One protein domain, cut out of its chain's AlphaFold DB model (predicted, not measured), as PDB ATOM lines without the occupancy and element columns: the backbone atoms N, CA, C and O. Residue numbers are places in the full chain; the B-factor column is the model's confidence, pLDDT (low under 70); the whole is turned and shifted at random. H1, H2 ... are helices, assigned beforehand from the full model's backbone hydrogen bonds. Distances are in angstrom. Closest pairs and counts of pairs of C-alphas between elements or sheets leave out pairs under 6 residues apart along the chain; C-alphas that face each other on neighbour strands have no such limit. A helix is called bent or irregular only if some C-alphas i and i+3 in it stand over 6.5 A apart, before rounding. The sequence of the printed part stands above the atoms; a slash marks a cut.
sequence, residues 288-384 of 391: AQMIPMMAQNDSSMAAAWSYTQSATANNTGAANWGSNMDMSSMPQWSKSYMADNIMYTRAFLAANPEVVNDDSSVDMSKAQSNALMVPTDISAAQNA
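Overview. This is residues 288 to 384 of the 391 residues of the protein "Phytocyanin domain-containing protein" of Hericium alpestre (UniProt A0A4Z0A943). The long helix H4 and the shorter H2 lie side by side, and the short H5 packs on H2, so that the centres of the three make a triangle. H1 meets the first part of H2 at a corner, the five-residue H3 packs on the last part of H4, and a long loop, residues 352 to 377, leads from H4 to H5. The printed part has 97 residues with five named helices, H1 to H5 along the chain, and no named strand; the class is all helix. It is compact, with a radius of gyration of the C-alphas of 13.3 A and spans of 37 by 26 by 23 A.

Arrangement. H4, residues 332 to 351, touches H2, residues 299 to 311, at a shallow tilt of 23 degrees, the same way; their closest C-alphas, those of Thr 308 and Ala 347, are 5.4 A apart. H2 is the hub, touching three helices. H5, residues 378 to 383, touches H2 at a shallow tilt of 9 degrees, opposite ways, closest at the C-alphas of Ala 304 and Ile 378, 5.5 A. H1, residues 288 to 297, touches residues 301 to 305 of H2 alone, at a steep tilt of 47 degrees, with the C-alphas of Ala 295 and Ala 302 closest at 4.3 A. H3, residues 316 to 320, touches residues 346 to 350 of H4 alone, with the C-alphas of Ala 318 and Arg 346 closest at 4.9 A. H1 and H5 are apart. Every O i to N i+4 pair is within hydrogen-bond range in H3 and H5, against 4 of 6 in H1, 7 of 9 in H2 and 14 of 16 in H4.

Along the chain. H4 is 29.9 A long from C-alpha 332 at (16.589, -62.052, 1.665) and irregular, with C-alphas 333 and 336 7.1 A apart. H2 is 18.6 A, H1 15.3 A from C-alpha 288 at (28.011, -58.658, -10.881). H3 is 6.0 A, and H5 8.9 A.

Size, cuts and confidence. The C-alphas farthest apart, of Asn 297 and Ser 369, are 39.7 A apart. The printed part has no cut. The links H3 to H4 and H4 to H5 are long. Residues 368 to 371 and 381 to 384 have pLDDT under 70.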
ATOM      1  N   ALA A 288      27.684 -58.255  -9.514       96.94
ATOM      2  CA  ALA A 288      28.011 -58.658 -10.881       96.94
ATOM      3  C   ALA A 288      27.574 -60.092 -11.215       96.94
ATOM      4  O   ALA A 288      27.177 -60.354 -12.347       96.94
ATOM      5  N   GLN A 289      27.637 -61.009 -10.245       96.88
ATOM      6  CA  GLN A 289      27.227 -62.402 -10.431       96.88
ATOM      7  C   GLN A 289      25.743 -62.612 -10.103       96.88
ATOM      8  O   GLN A 289      25.044 -63.330 -10.815       96.88
ATOM      9  N   MET A 290      25.229 -61.966  -9.053       96.62
ATOM     10  CA  MET A 290      23.859 -62.192  -8.592       96.62
ATOM     11  C   MET A 290      22.807 -61.472  -9.445       96.62
ATOM     12  O   MET A 290      21.775 -62.076  -9.724       96.62
ATOM     13  N   ILE A 291      23.037 -60.236  -9.913       96.69
ATOM     14  CA  ILE A 291      22.021 -59.480 -10.676       96.69
ATOM     15  C   ILE A 291      21.595 -60.212 -11.964       96.69
ATOM     16  O   ILE A 291      20.388 -60.388 -12.149       96.69
ATOM     17  N   PRO A 292      22.510 -60.708 -12.826       96.25
ATOM     18  CA  PRO A 292      22.111 -61.465 -14.013       96.25
ATOM     19  C   PRO A 292      21.330 -62.739 -13.667       96.25
ATOM     20  O   PRO A 292      20.349 -63.056 -14.336       96.25
ATOM     21  N   MET A 293      21.715 -63.443 -12.597       95.25
ATOM     22  CA  MET A 293      21.007 -64.640 -12.128       95.25
ATOM     23  C   MET A 293      19.602 -64.314 -11.609       95.25
ATOM     24  O   MET A 293      18.665 -65.075 -11.838       95.25
ATOM     25  N   MET A 294      19.429 -63.183 -10.924       94.12
ATOM     26  CA  MET A 294      18.115 -62.723 -10.475       94.12
ATOM     27  C   MET A 294      17.238 -62.325 -11.665       94.12
ATOM     28  O   MET A 294      16.090 -62.748 -11.738       94.12
ATOM     29  N   ALA A 295      17.796 -61.610 -12.643       94.50
ATOM     30  CA  ALA A 295      17.099 -61.227 -13.869       94.50
ATOM     31  C   ALA A 295      16.673 -62.431 -14.731       94.50
ATOM     32  O   ALA A 295      15.649 -62.369 -15.403       94.50
ATOM     33  N   GLN A 296      17.418 -63.541 -14.705       94.75
ATOM     34  CA  GLN A 296      17.016 -64.783 -15.379       94.75
ATOM     35  C   GLN A 296      15.841 -65.488 -14.687       94.75
ATOM     36  O   GLN A 296      15.068 -66.177 -15.349       94.75
ATOM     37  N   ASN A 297      15.709 -65.328 -13.369       92.50
ATOM     38  CA  ASN A 297      14.702 -66.017 -12.562       92.50
ATOM     39  C   ASN A 297      13.450 -65.168 -12.281       92.50
ATOM     40  O   ASN A 297      12.419 -65.723 -11.906       92.50
ATOM     41  N   ASP A 298      13.517 -63.848 -12.470       89.00
ATOM     42  CA  ASP A 298      12.405 -62.925 -12.251       89.00
ATOM     43  C   ASP A 298      12.173 -62.035 -13.480       89.00
ATOM     44  O   ASP A 298      12.990 -61.185 -13.842       89.00
ATOM     45  N   SER A 299      11.009 -62.208 -14.110       85.00
ATOM     46  CA  SER A 299      10.610 -61.440 -15.295       85.00
ATOM     47  C   SER A 299      10.509 -59.927 -15.058       85.00
ATOM     48  O   SER A 299      10.673 -59.161 -16.006       85.00
ATOM     49  N   SER A 300      10.256 -59.494 -13.818       77.88
ATOM     50  CA  SER A 300      10.202 -58.073 -13.465       77.88
ATOM     51  C   SER A 300      11.607 -57.452 -13.428       77.88
ATOM     52  O   SER A 300      11.858 -56.358 -13.935       77.88
ATOM     53  N   MET A 301      12.589 -58.211 -12.947       88.88
ATOM     54  CA  MET A 301      13.987 -57.791 -12.980       88.88
ATOM     55  C   MET A 301      14.598 -57.900 -14.379       88.88
ATOM     56  O   MET A 301      15.446 -57.084 -14.732       88.88
ATOM     57  N   ALA A 302      14.151 -58.853 -15.205       91.88
ATOM     58  CA  ALA A 302      14.638 -59.029 -16.575       91.88
ATOM     59  C   ALA A 302      14.529 -57.743 -17.408       91.88
ATOM     60  O   ALA A 302      15.481 -57.344 -18.079       91.88
ATOM     61  N   ALA A 303      13.388 -57.054 -17.331       90.81
ATOM     62  CA  ALA A 303      13.159 -55.825 -18.083       90.81
ATOM     63  C   ALA A 303      14.005 -54.647 -17.565       90.81
ATOM     64  O   ALA A 303      14.556 -53.895 -18.373       90.81
ATOM     65  N   ALA A 304      14.160 -54.508 -16.242       91.81
ATOM     66  CA  ALA A 304      15.068 -53.520 -15.658       91.81
ATOM     67  C   ALA A 304      16.525 -53.796 -16.069       91.81
ATOM     68  O   ALA A 304      17.233 -52.884 -16.491       91.81
ATOM     69  N   TRP A 305      16.940 -55.065 -16.054       95.00
ATOM     70  CA  TRP A 305      18.275 -55.494 -16.462       95.00
ATOM     71  C   TRP A 305      18.566 -55.210 -17.940       95.00
ATOM     72  O   TRP A 305      19.606 -54.637 -18.268       95.00
ATOM     73  N   SER A 306      17.653 -55.559 -18.849       94.44
ATOM     74  CA  SER A 306      17.792 -55.264 -20.284       94.44
ATOM     75  C   SER A 306      17.845 -53.765 -20.572       94.44
ATOM     76  O   SER A 306      18.650 -53.324 -21.397       94.44
ATOM     77  N   TYR A 307      17.021 -52.972 -19.882       94.31
ATOM     78  CA  TYR A 307      17.084 -51.520 -19.989       94.31
ATOM     79  C   TYR A 307      18.424 -50.976 -19.502       94.31
ATOM     80  O   TYR A 307      19.052 -50.215 -20.232       94.31
ATOM     81  N   THR A 308      18.892 -51.390 -18.322       96.00
ATOM     82  CA  THR A 308      20.175 -50.929 -17.781       96.00
ATOM     83  C   THR A 308      21.326 -51.277 -18.717       96.00
ATOM     84  O   THR A 308      22.120 -50.394 -19.013       96.00
ATOM     85  N   GLN A 309      21.384 -52.502 -19.257       96.19
ATOM     86  CA  GLN A 309      22.411 -52.881 -20.238       96.19
ATOM     87  C   GLN A 309      22.389 -51.986 -21.482       96.19
ATOM     88  O   GLN A 309      23.441 -51.567 -21.961       96.19
ATOM     89  N   SER A 310      21.195 -51.667 -21.986       96.25
ATOM     90  CA  SER A 310      21.033 -50.785 -23.145       96.25
ATOM     91  C   SER A 310      21.454 -49.350 -22.820       96.25
ATOM     92  O   SER A 310      22.160 -48.720 -23.603       96.25
ATOM     93  N   ALA A 311      21.059 -48.840 -21.650       95.94
ATOM     94  CA  ALA A 311      21.391 -47.494 -21.195       95.94
ATOM     95  C   ALA A 311      22.901 -47.318 -20.972       95.94
ATOM     96  O   ALA A 311      23.441 -46.259 -21.271       95.94
ATOM     97  N   THR A 312      23.595 -48.354 -20.492       96.81
ATOM     98  CA  THR A 312      25.029 -48.297 -20.169       96.81
ATOM     99  C   THR A 312      25.940 -48.790 -21.296       96.81
ATOM    100  O   THR A 312      27.148 -48.870 -21.089       96.81
ATOM    101  N   ALA A 313      25.411 -49.143 -22.473       96.25
ATOM    102  CA  ALA A 313      26.167 -49.829 -23.532       96.25
ATOM    103  C   ALA A 313      27.456 -49.101 -23.963       96.25
ATOM    104  O   ALA A 313      28.446 -49.746 -24.297       96.25
ATOM    105  N   ASN A 314      27.460 -47.765 -23.903       94.00
ATOM    106  CA  ASN A 314      28.599 -46.919 -24.277       94.00
ATOM    107  C   ASN A 314      29.272 -46.236 -23.071       94.00
ATOM    108  O   ASN A 314      29.997 -45.263 -23.247       94.00
ATOM    109  N   ASN A 315      29.009 -46.702 -21.848       95.69
ATOM    110  CA  ASN A 315      29.577 -46.137 -20.626       95.69
ATOM    111  C   ASN A 315      29.982 -47.272 -19.675       95.69
ATOM    112  O   ASN A 315      29.175 -47.780 -18.896       95.69
ATOM    113  N   THR A 316      31.247 -47.685 -19.760       94.88
ATOM    114  CA  THR A 316      31.804 -48.795 -18.974       94.88
ATOM    115  C   THR A 316      31.852 -48.488 -17.480       94.88
ATOM    116  O   THR A 316      31.575 -49.383 -16.683       94.88
ATOM    117  N   GLY A 317      32.136 -47.239 -17.093       95.50
ATOM    118  CA  GLY A 317      32.102 -46.799 -15.695       95.50
ATOM    119  C   GLY A 317      30.705 -46.953 -15.088       95.50
ATOM    120  O   GLY A 317      30.534 -47.553 -14.027       95.50
ATOM    121  N   ALA A 318      29.672 -46.511 -15.807       97.06
ATOM    122  CA  ALA A 318      28.284 -46.705 -15.401       97.06
ATOM    123  C   ALA A 318      27.878 -48.188 -15.422       97.06
ATOM    124  O   ALA A 318      27.244 -48.652 -14.479       97.06
ATOM    125  N   ALA A 319      28.257 -48.956 -16.449       97.00
ATOM    126  CA  ALA A 319      27.923 -50.379 -16.561       97.00
ATOM    127  C   ALA A 319      28.491 -51.212 -15.399       97.00
ATOM    128  O   ALA A 319      27.830 -52.129 -14.901       97.00
ATOM    129  N   ASN A 320      29.704 -50.878 -14.953       96.69
ATOM    130  CA  ASN A 320      30.427 -51.605 -13.912       96.69
ATOM    131  C   ASN A 320      30.206 -51.049 -12.502       96.69
ATOM    132  O   ASN A 320      30.623 -51.684 -11.526       96.69
ATOM    133  N   TRP A 321      29.513 -49.915 -12.364       97.88
ATOM    134  CA  TRP A 321      29.247 -49.318 -11.064       97.88
ATOM    135  C   TRP A 321      28.588 -50.326 -10.117       97.88
ATOM    136  O   TRP A 321      27.619 -51.018 -10.458       97.88
ATOM    137  N   GLY A 322      29.155 -50.450  -8.917       96.81
ATOM    138  CA  GLY A 322      28.624 -51.322  -7.878       96.81
ATOM    139  C   GLY A 322      28.780 -52.826  -8.113       96.81
ATOM    140  O   GLY A 322      28.291 -53.603  -7.301       96.81
ATOM    141  N   SER A 323      29.469 -53.259  -9.176       96.75
ATOM    142  CA  SER A 323      29.644 -54.682  -9.521       96.75
ATOM    143  C   SER A 323      30.204 -55.536  -8.381       96.75
ATOM    144  O   SER A 323      29.828 -56.697  -8.241       96.75
ATOM    145  N   ASN A 324      31.059 -54.952  -7.543       96.81
ATOM    146  CA  ASN A 324      31.732 -55.657  -6.456       96.81
ATOM    147  C   ASN A 324      30.992 -55.583  -5.119       96.81
ATOM    148  O   ASN A 324      31.521 -56.083  -4.133       96.81
ATOM    149  N   MET A 325      29.814 -54.957  -5.046       97.19
ATOM    150  CA  MET A 325      29.052 -54.941  -3.798       97.19
ATOM    151  C   MET A 325      28.618 -56.358  -3.433       97.19
ATOM    152  O   MET A 325      28.081 -57.083  -4.273       97.19
ATOM    153  N   ASP A 326      28.855 -56.747  -2.184       97.38
ATOM    154  CA  ASP A 326      28.388 -58.022  -1.661       97.38
ATOM    155  C   ASP A 326      26.887 -57.961  -1.389       97.38
ATOM    156  O   ASP A 326      26.405 -57.097  -0.656       97.38
ATOM    157  N   MET A 327      26.149 -58.912  -1.944       95.81
ATOM    158  CA  MET A 327      24.718 -59.063  -1.700       95.81
ATOM    159  C   MET A 327      24.419 -60.168  -0.677       95.81
ATOM    160  O   MET A 327      23.255 -60.363  -0.319       95.81
ATOM    161  N   SER A 328      25.430 -60.908  -0.196       94.06
ATOM    162  CA  SER A 328      25.237 -62.026   0.743       94.06
ATOM    163  C   SER A 328      24.664 -61.582   2.087       94.06
ATOM    164  O   SER A 328      23.829 -62.270   2.675       94.06
ATOM    165  N   SER A 329      25.099 -60.406   2.530       87.31
ATOM    166  CA  SER A 329      24.853 -59.840   3.848       87.31
ATOM    167  C   SER A 329      23.455 -59.204   3.952       87.31
ATOM    168  O   SER A 329      22.906 -59.041   5.044       87.31
ATOM    169  N   MET A 330      22.824 -58.912   2.815       92.75
ATOM    170  CA  MET A 330      21.493 -58.326   2.768       92.75
ATOM    171  C   MET A 330      20.401 -59.322   3.187       92.75
ATOM    172  O   MET A 330      20.409 -60.474   2.734       92.75
ATOM    173  N   PRO A 331      19.393 -58.886   3.969       92.06
ATOM    174  CA  PRO A 331      18.184 -59.663   4.211       92.06
ATOM    175  C   PRO A 331      17.564 -60.165   2.905       92.06
ATOM    176  O   PRO A 331      17.485 -59.421   1.925       92.06
ATOM    177  N   GLN A 332      17.072 -61.405   2.892       92.00
ATOM    178  CA  GLN A 332      16.589 -62.052   1.665       92.00
ATOM    179  C   GLN A 332      15.512 -61.235   0.933       92.00
ATOM    180  O   GLN A 332      15.549 -61.148  -0.291       92.00
ATOM    181  N   TRP A 333      14.605 -60.591   1.672       90.62
ATOM    182  CA  TRP A 333      13.546 -59.745   1.109       90.62
ATOM    183  C   TRP A 333      14.078 -58.483   0.406       90.62
ATOM    184  O   TRP A 333      13.384 -57.909  -0.422       90.62
ATOM    185  N   SER A 334      15.298 -58.046   0.737       93.00
ATOM    186  CA  SER A 334      15.892 -56.788   0.266       93.00
ATOM    187  C   SER A 334      16.861 -56.954  -0.906       93.00
ATOM    188  O   SER A 334      17.249 -55.963  -1.520       93.00
ATOM    189  N   LYS A 335      17.247 -58.192  -1.249       94.06
ATOM    190  CA  LYS A 335      18.236 -58.457  -2.308       94.06
ATOM    191  C   LYS A 335      17.767 -57.978  -3.681       94.06
ATOM    192  O   LYS A 335      18.569 -57.407  -4.415       94.06
ATOM    193  N   SER A 336      16.487 -58.165  -4.016       93.94
ATOM    194  CA  SER A 336      15.918 -57.662  -5.277       93.94
ATOM    195  C   SER A 336      15.926 -56.137  -5.308       93.94
ATOM    196  O   SER A 336      16.378 -55.551  -6.283       93.94
ATOM    197  N   TYR A 337      15.563 -55.485  -4.202       95.06
ATOM    198  CA  TYR A 337      15.633 -54.029  -4.096       95.06
ATOM    199  C   TYR A 337      17.067 -53.492  -4.161       95.06
ATOM    200  O   TYR A 337      17.292 -52.437  -4.747       95.06
ATOM    201  N   MET A 338      18.058 -54.197  -3.607       96.25
ATOM    202  CA  MET A 338      19.466 -53.826  -3.785       96.25
ATOM    203  C   MET A 338      19.882 -53.938  -5.255       96.25
ATOM    204  O   MET A 338      20.494 -53.011  -5.781       96.25
ATOM    205  N   ALA A 339      19.522 -55.029  -5.935       96.62
ATOM    206  CA  ALA A 339      19.777 -55.189  -7.365       96.62
ATOM    207  C   ALA A 339      19.127 -54.066  -8.187       96.62
ATOM    208  O   ALA A 339      19.796 -53.446  -9.014       96.62
ATOM    209  N   ASP A 340      17.862 -53.747  -7.910       95.75
ATOM    210  CA  ASP A 340      17.138 -52.653  -8.554       95.75
ATOM    211  C   ASP A 340      17.817 -51.307  -8.309       95.75
ATOM    212  O   ASP A 340      17.907 -50.482  -9.218       95.75
ATOM    213  N   ASN A 341      18.298 -51.048  -7.093       97.44
ATOM    214  CA  ASN A 341      19.031 -49.827  -6.757       97.44
ATOM    215  C   ASN A 341      20.365 -49.716  -7.491       97.44
ATOM    216  O   ASN A 341      20.724 -48.627  -7.951       97.44
ATOM    217  N   ILE A 342      21.065 -50.836  -7.662       97.62
ATOM    218  CA  ILE A 342      22.283 -50.888  -8.463       97.62
ATOM    219  C   ILE A 342      21.956 -50.593  -9.924       97.62
ATOM    220  O   ILE A 342      22.514 -49.659 -10.490       97.62
ATOM    221  N   MET A 343      20.999 -51.310 -10.515       97.19
ATOM    222  CA  MET A 343      20.581 -51.121 -11.907       97.19
ATOM    223  C   MET A 343      20.094 -49.694 -12.195       97.19
ATOM    224  O   MET A 343      20.456 -49.119 -13.226       97.19
ATOM    225  N   TYR A 344      19.332 -49.101 -11.271       97.19
ATOM    226  CA  TYR A 344      18.877 -47.717 -11.374       97.19
ATOM    227  C   TYR A 344      20.041 -46.727 -11.304       97.19
ATOM    228  O   TYR A 344      20.122 -45.824 -12.134       97.19
ATOM    229  N   THR A 345      20.975 -46.914 -10.365       97.94
ATOM    230  CA  THR A 345      22.159 -46.049 -10.264       97.94
ATOM    231  C   THR A 345      23.002 -46.136 -11.534       97.94
ATOM    232  O   THR A 345      23.399 -45.106 -12.063       97.94
ATOM    233  N   ARG A 346      23.204 -47.331 -12.101       97.81
ATOM    234  CA  ARG A 346      23.913 -47.498 -13.383       97.81
ATOM    235  C   ARG A 346      23.244 -46.725 -14.520       97.81
ATOM    236  O   ARG A 346      23.916 -45.995 -15.241       97.81
ATOM    237  N   ALA A 347      21.922 -46.840 -14.657       96.94
ATOM    238  CA  ALA A 347      21.173 -46.092 -15.665       96.94
ATOM    239  C   ALA A 347      21.257 -44.572 -15.437       96.94
ATOM    240  O   ALA A 347      21.405 -43.815 -16.392       96.94
ATOM    241  N   PHE A 348      21.212 -44.128 -14.177       96.50
ATOM    242  CA  PHE A 348      21.380 -42.722 -13.819       96.50
ATOM    243  C   PHE A 348      22.768 -42.205 -14.210       96.50
ATOM    244  O   PHE A 348      22.870 -41.162 -14.845       96.50
ATOM    245  N   LEU A 349      23.834 -42.936 -13.880       96.44
ATOM    246  CA  LEU A 349      25.204 -42.547 -14.227       96.44
ATOM    247  C   LEU A 349      25.429 -42.547 -15.744       96.44
ATOM    248  O   LEU A 349      26.128 -41.687 -16.262       96.44
ATOM    249  N   ALA A 350      24.801 -43.463 -16.484       95.94
ATOM    250  CA  ALA A 350      24.874 -43.455 -17.942       95.94
ATOM    251  C   ALA A 350      24.155 -42.249 -18.570       95.94
ATOM    252  O   ALA A 350      24.619 -41.725 -19.579       95.94
ATOM    253  N   ALA A 351      23.047 -41.799 -17.969       94.88
ATOM    254  CA  ALA A 351      22.327 -40.600 -18.395       94.88
ATOM    255  C   ALA A 351      23.048 -39.292 -18.015       94.88
ATOM    256  O   ALA A 351      22.737 -38.249 -18.582       94.88
ATOM    257  N   ASN A 352      24.000 -39.360 -17.081       94.62
ATOM    258  CA  ASN A 352      24.796 -38.236 -16.583       94.62
ATOM    259  C   ASN A 352      26.289 -38.625 -16.613       94.62
ATOM    260  O   ASN A 352      26.904 -38.831 -15.563       94.62
ATOM    261  N   PRO A 353      26.881 -38.831 -17.803       93.75
ATOM    262  CA  PRO A 353      28.230 -39.380 -17.927       93.75
ATOM    263  C   PRO A 353      29.310 -38.503 -17.277       93.75
ATOM    264  O   PRO A 353      30.378 -39.001 -16.948       93.75
ATOM    265  N   GLU A 354      29.048 -37.216 -17.048       92.62
ATOM    266  CA  GLU A 354      29.964 -36.288 -16.388       92.62
ATOM    267  C   GLU A 354      30.210 -36.603 -14.905       92.62
ATOM    268  O   GLU A 354      31.234 -36.181 -14.364       92.62
ATOM    269  N   VAL A 355      29.305 -37.346 -14.252       92.94
ATOM    270  CA  VAL A 355      29.420 -37.687 -12.823       92.94
ATOM    271  C   VAL A 355      30.048 -39.055 -12.561       92.94
ATOM    272  O   VAL A 355      30.152 -39.456 -11.403       92.94
ATOM    273  N   VAL A 356      30.459 -39.794 -13.594       95.06
ATOM    274  CA  VAL A 356      31.087 -41.115 -13.456       95.06
ATOM    275  C   VAL A 356      32.401 -41.167 -14.227       95.06
ATOM    276  O   VAL A 356      32.478 -40.751 -15.377       95.06
ATOM    277  N   ASN A 357      33.448 -41.673 -13.585       91.00
ATOM    278  CA  ASN A 357      34.745 -41.887 -14.219       91.00
ATOM    279  C   ASN A 357      34.844 -43.330 -14.762       91.00
ATOM    280  O   ASN A 357      34.065 -44.210 -14.386       91.00
ATOM    281  N   ASP A 358      35.836 -43.605 -15.614       88.56
ATOM    282  CA  ASP A 358      36.031 -44.930 -16.231       88.56
ATOM    283  C   ASP A 358      36.303 -46.051 -15.209       88.56
ATOM    284  O   ASP A 358      35.962 -47.212 -15.439       88.56
ATOM    285  N   ASP A 359      36.864 -45.707 -14.046       89.19
ATOM    286  CA  ASP A 359      37.079 -46.621 -12.915       89.19
ATOM    287  C   ASP A 359      35.799 -46.890 -12.097       89.19
ATOM    288  O   ASP A 359      35.841 -47.545 -11.056       89.19
ATOM    289  N   SER A 360      34.647 -46.418 -12.583       92.62
ATOM    290  CA  SER A 360      33.338 -46.482 -11.926       92.62
ATOM    291  C   SER A 360      33.225 -45.655 -10.639       92.62
ATOM    292  O   SER A 360      32.229 -45.786  -9.925       92.62
ATOM    293  N   SER A 361      34.199 -44.796 -10.316       91.88
ATOM    294  CA  SER A 361      34.050 -43.822  -9.230       91.88
ATOM    295  C   SER A 361      33.069 -42.716  -9.627       91.88
ATOM    296  O   SER A 361      32.948 -42.352 -10.799       91.88
ATOM    297  N   VAL A 362      32.329 -42.205  -8.642       94.25
ATOM    298  CA  VAL A 362      31.253 -41.229  -8.846       94.25
ATOM    299  C   VAL A 362      31.647 -39.895  -8.233       94.25
ATOM    300  O   VAL A 362      31.968 -39.829  -7.050       94.25
ATOM    301  N   ASP A 363      31.555 -38.832  -9.024       91.38
ATOM    302  CA  ASP A 363      31.764 -37.456  -8.595       91.38
ATOM    303  C   ASP A 363      30.569 -36.588  -9.004       91.38
ATOM    304  O   ASP A 363      30.522 -35.965 -10.064       91.38
ATOM    305  N   MET A 364      29.587 -36.533  -8.109       89.62
ATOM    306  CA  MET A 364      28.371 -35.741  -8.285       89.62
ATOM    307  C   MET A 364      28.614 -34.225  -8.214       89.62
ATOM    308  O   MET A 364      27.697 -33.462  -8.504       89.62
ATOM    309  N   SER A 365      29.814 -33.755  -7.844       84.75
ATOM    310  CA  SER A 365      30.132 -32.319  -7.898       84.75
ATOM    311  C   SER A 365      30.259 -31.805  -9.335       84.75
ATOM    312  O   SER A 365      30.087 -30.613  -9.583       84.75
ATOM    313  N   LYS A 366      30.490 -32.718 -10.287       83.62
ATOM    314  CA  LYS A 366      30.536 -32.441 -11.725       83.62
ATOM    315  C   LYS A 366      29.153 -32.324 -12.367       83.62
ATOM    316  O   LYS A 366      29.069 -31.922 -13.526       83.62
ATOM    317  N   ALA A 367      28.084 -32.642 -11.632       81.06
ATOM    318  CA  ALA A 367      26.718 -32.477 -12.112       81.06
ATOM    319  C   ALA A 367      26.476 -31.000 -12.448       81.06
ATOM    320  O   ALA A 367      26.540 -30.131 -11.574       81.06
ATOM    321  N   GLN A 368      26.199 -30.698 -13.716       63.19
ATOM    322  CA  GLN A 368      25.871 -29.332 -14.109       63.19
ATOM    323  C   GLN A 368      24.563 -28.922 -13.424       63.19
ATOM    324  O   GLN A 368      23.570 -29.649 -13.457       63.19
ATOM    325  N   SER A 369      24.567 -27.754 -12.785       53.38
ATOM    326  CA  SER A 369      23.630 -27.351 -11.727       53.38
ATOM    327  C   SER A 369      22.136 -27.318 -12.085       53.38
ATOM    328  O   SER A 369      21.345 -27.057 -11.188       53.38
ATOM    329  N   ASN A 370      21.716 -27.613 -13.323       47.66
ATOM    330  CA  ASN A 370      20.317 -27.468 -13.742       47.66
ATOM    331  C   ASN A 370      19.685 -28.614 -14.555       47.66
ATOM    332  O   ASN A 370      18.529 -28.450 -14.942       47.66
ATOM    333  N   ALA A 371      20.322 -29.766 -14.798       66.31
ATOM    334  CA  ALA A 371      19.578 -30.889 -15.396       66.31
ATOM    335  C   ALA A 371      20.250 -32.254 -15.213       66.31
ATOM    336  O   ALA A 371      20.655 -32.872 -16.193       66.31
ATOM    337  N   LEU A 372      20.309 -32.769 -13.981       86.50
ATOM    338  CA  LEU A 372      20.512 -34.211 -13.827       86.50
ATOM    339  C   LEU A 372      19.371 -34.940 -14.544       86.50
ATOM    340  O   LEU A 372      18.192 -34.766 -14.221       86.50
ATOM    341  N   MET A 373      19.720 -35.749 -15.534       92.25
ATOM    342  CA  MET A 373      18.785 -36.611 -16.230       92.25
ATOM    343  C   MET A 373      18.388 -37.749 -15.296       92.25
ATOM    344  O   MET A 373      19.167 -38.661 -15.027       92.25
ATOM    345  N   VAL A 374      17.160 -37.691 -14.786       92.88
ATOM    346  CA  VAL A 374      16.595 -38.732 -13.924       92.88
ATOM    347  C   VAL A 374      15.892 -39.767 -14.809       92.88
ATOM    348  O   VAL A 374      14.821 -39.458 -15.343       92.88
ATOM    349  N   PRO A 375      16.457 -40.976 -15.002       92.12
ATOM    350  CA  PRO A 375      15.825 -42.000 -15.818       92.12
ATOM    351  C   PRO A 375      14.549 -42.511 -15.145       92.12
ATOM    352  O   PRO A 375      14.377 -42.436 -13.922       92.12
ATOM    353  N   THR A 376      13.659 -43.071 -15.959       89.06
ATOM    354  CA  THR A 376      12.470 -43.771 -15.470       89.06
ATOM    355  C   THR A 376      12.886 -44.942 -14.584       89.06
ATOM    356  O   THR A 376      13.716 -45.761 -14.974       89.06
ATOM    357  N   ASP A 377      12.282 -45.056 -13.401       87.38
ATOM    358  CA  ASP A 377      12.483 -46.209 -12.525       87.38
ATOM    359  C   ASP A 377      11.658 -47.404 -13.031       87.38
ATOM    360  O   ASP A 377      10.502 -47.612 -12.655       87.38
ATOM    361  N   ILE A 378      12.258 -48.172 -13.942       83.44
ATOM    362  CA  ILE A 378      11.615 -49.328 -14.579       83.44
ATOM    363  C   ILE A 378      11.287 -50.421 -13.560       83.44
ATOM    364  O   ILE A 378      10.235 -51.047 -13.656       83.44
ATOM    365  N   SER A 379      12.143 -50.609 -12.558       76.50
ATOM    366  CA  SER A 379      11.911 -51.531 -11.444       76.50
ATOM    367  C   SER A 379      10.700 -51.129 -10.591       76.50
ATOM    368  O   SER A 379       9.846 -51.964 -10.297       76.50
ATOM    369  N   ALA A 380      10.538 -49.843 -10.259       72.25
ATOM    370  CA  ALA A 380       9.379 -49.375  -9.492       72.25
ATOM    371  C   ALA A 380       8.063 -49.496 -10.277       72.25
ATOM    372  O   ALA A 380       7.034 -49.851  -9.702       72.25
ATOM    373  N   ALA A 381       8.090 -49.262 -11.593       60.44
ATOM    374  CA  ALA A 381       6.915 -49.425 -12.451       60.44
ATOM    375  C   ALA A 381       6.399 -50.876 -12.497       60.44
ATOM    376  O   ALA A 381       5.222 -51.103 -12.773       60.44
ATOM    377  N   GLN A 382       7.265 -51.856 -12.224       59.41
ATOM    378  CA  GLN A 382       6.933 -53.282 -12.276       59.41
ATOM    379  C   GLN A 382       6.595 -53.875 -10.904       59.41
ATOM    380  O   GLN A 382       5.810 -54.822 -10.840       59.41
ATOM    381  N   ASN A 383       7.120 -53.270  -9.834       55.50
ATOM    382  CA  ASN A 383       6.846 -53.629  -8.441       55.50
ATOM    383  C   ASN A 383       5.614 -52.916  -7.852       55.50
ATOM    384  O   ASN A 383       5.177 -53.252  -6.749       55.50
ATOM    385  N   ALA A 384       5.020 -51.953  -8.567       51.66
ATOM    386  CA  ALA A 384       3.725 -51.398  -8.189       51.66
ATOM    387  C   ALA A 384       2.676 -52.528  -8.151       51.66
ATOM    388  O   ALA A 384       2.617 -53.327  -9.093       51.66
TER     389      ALA A 384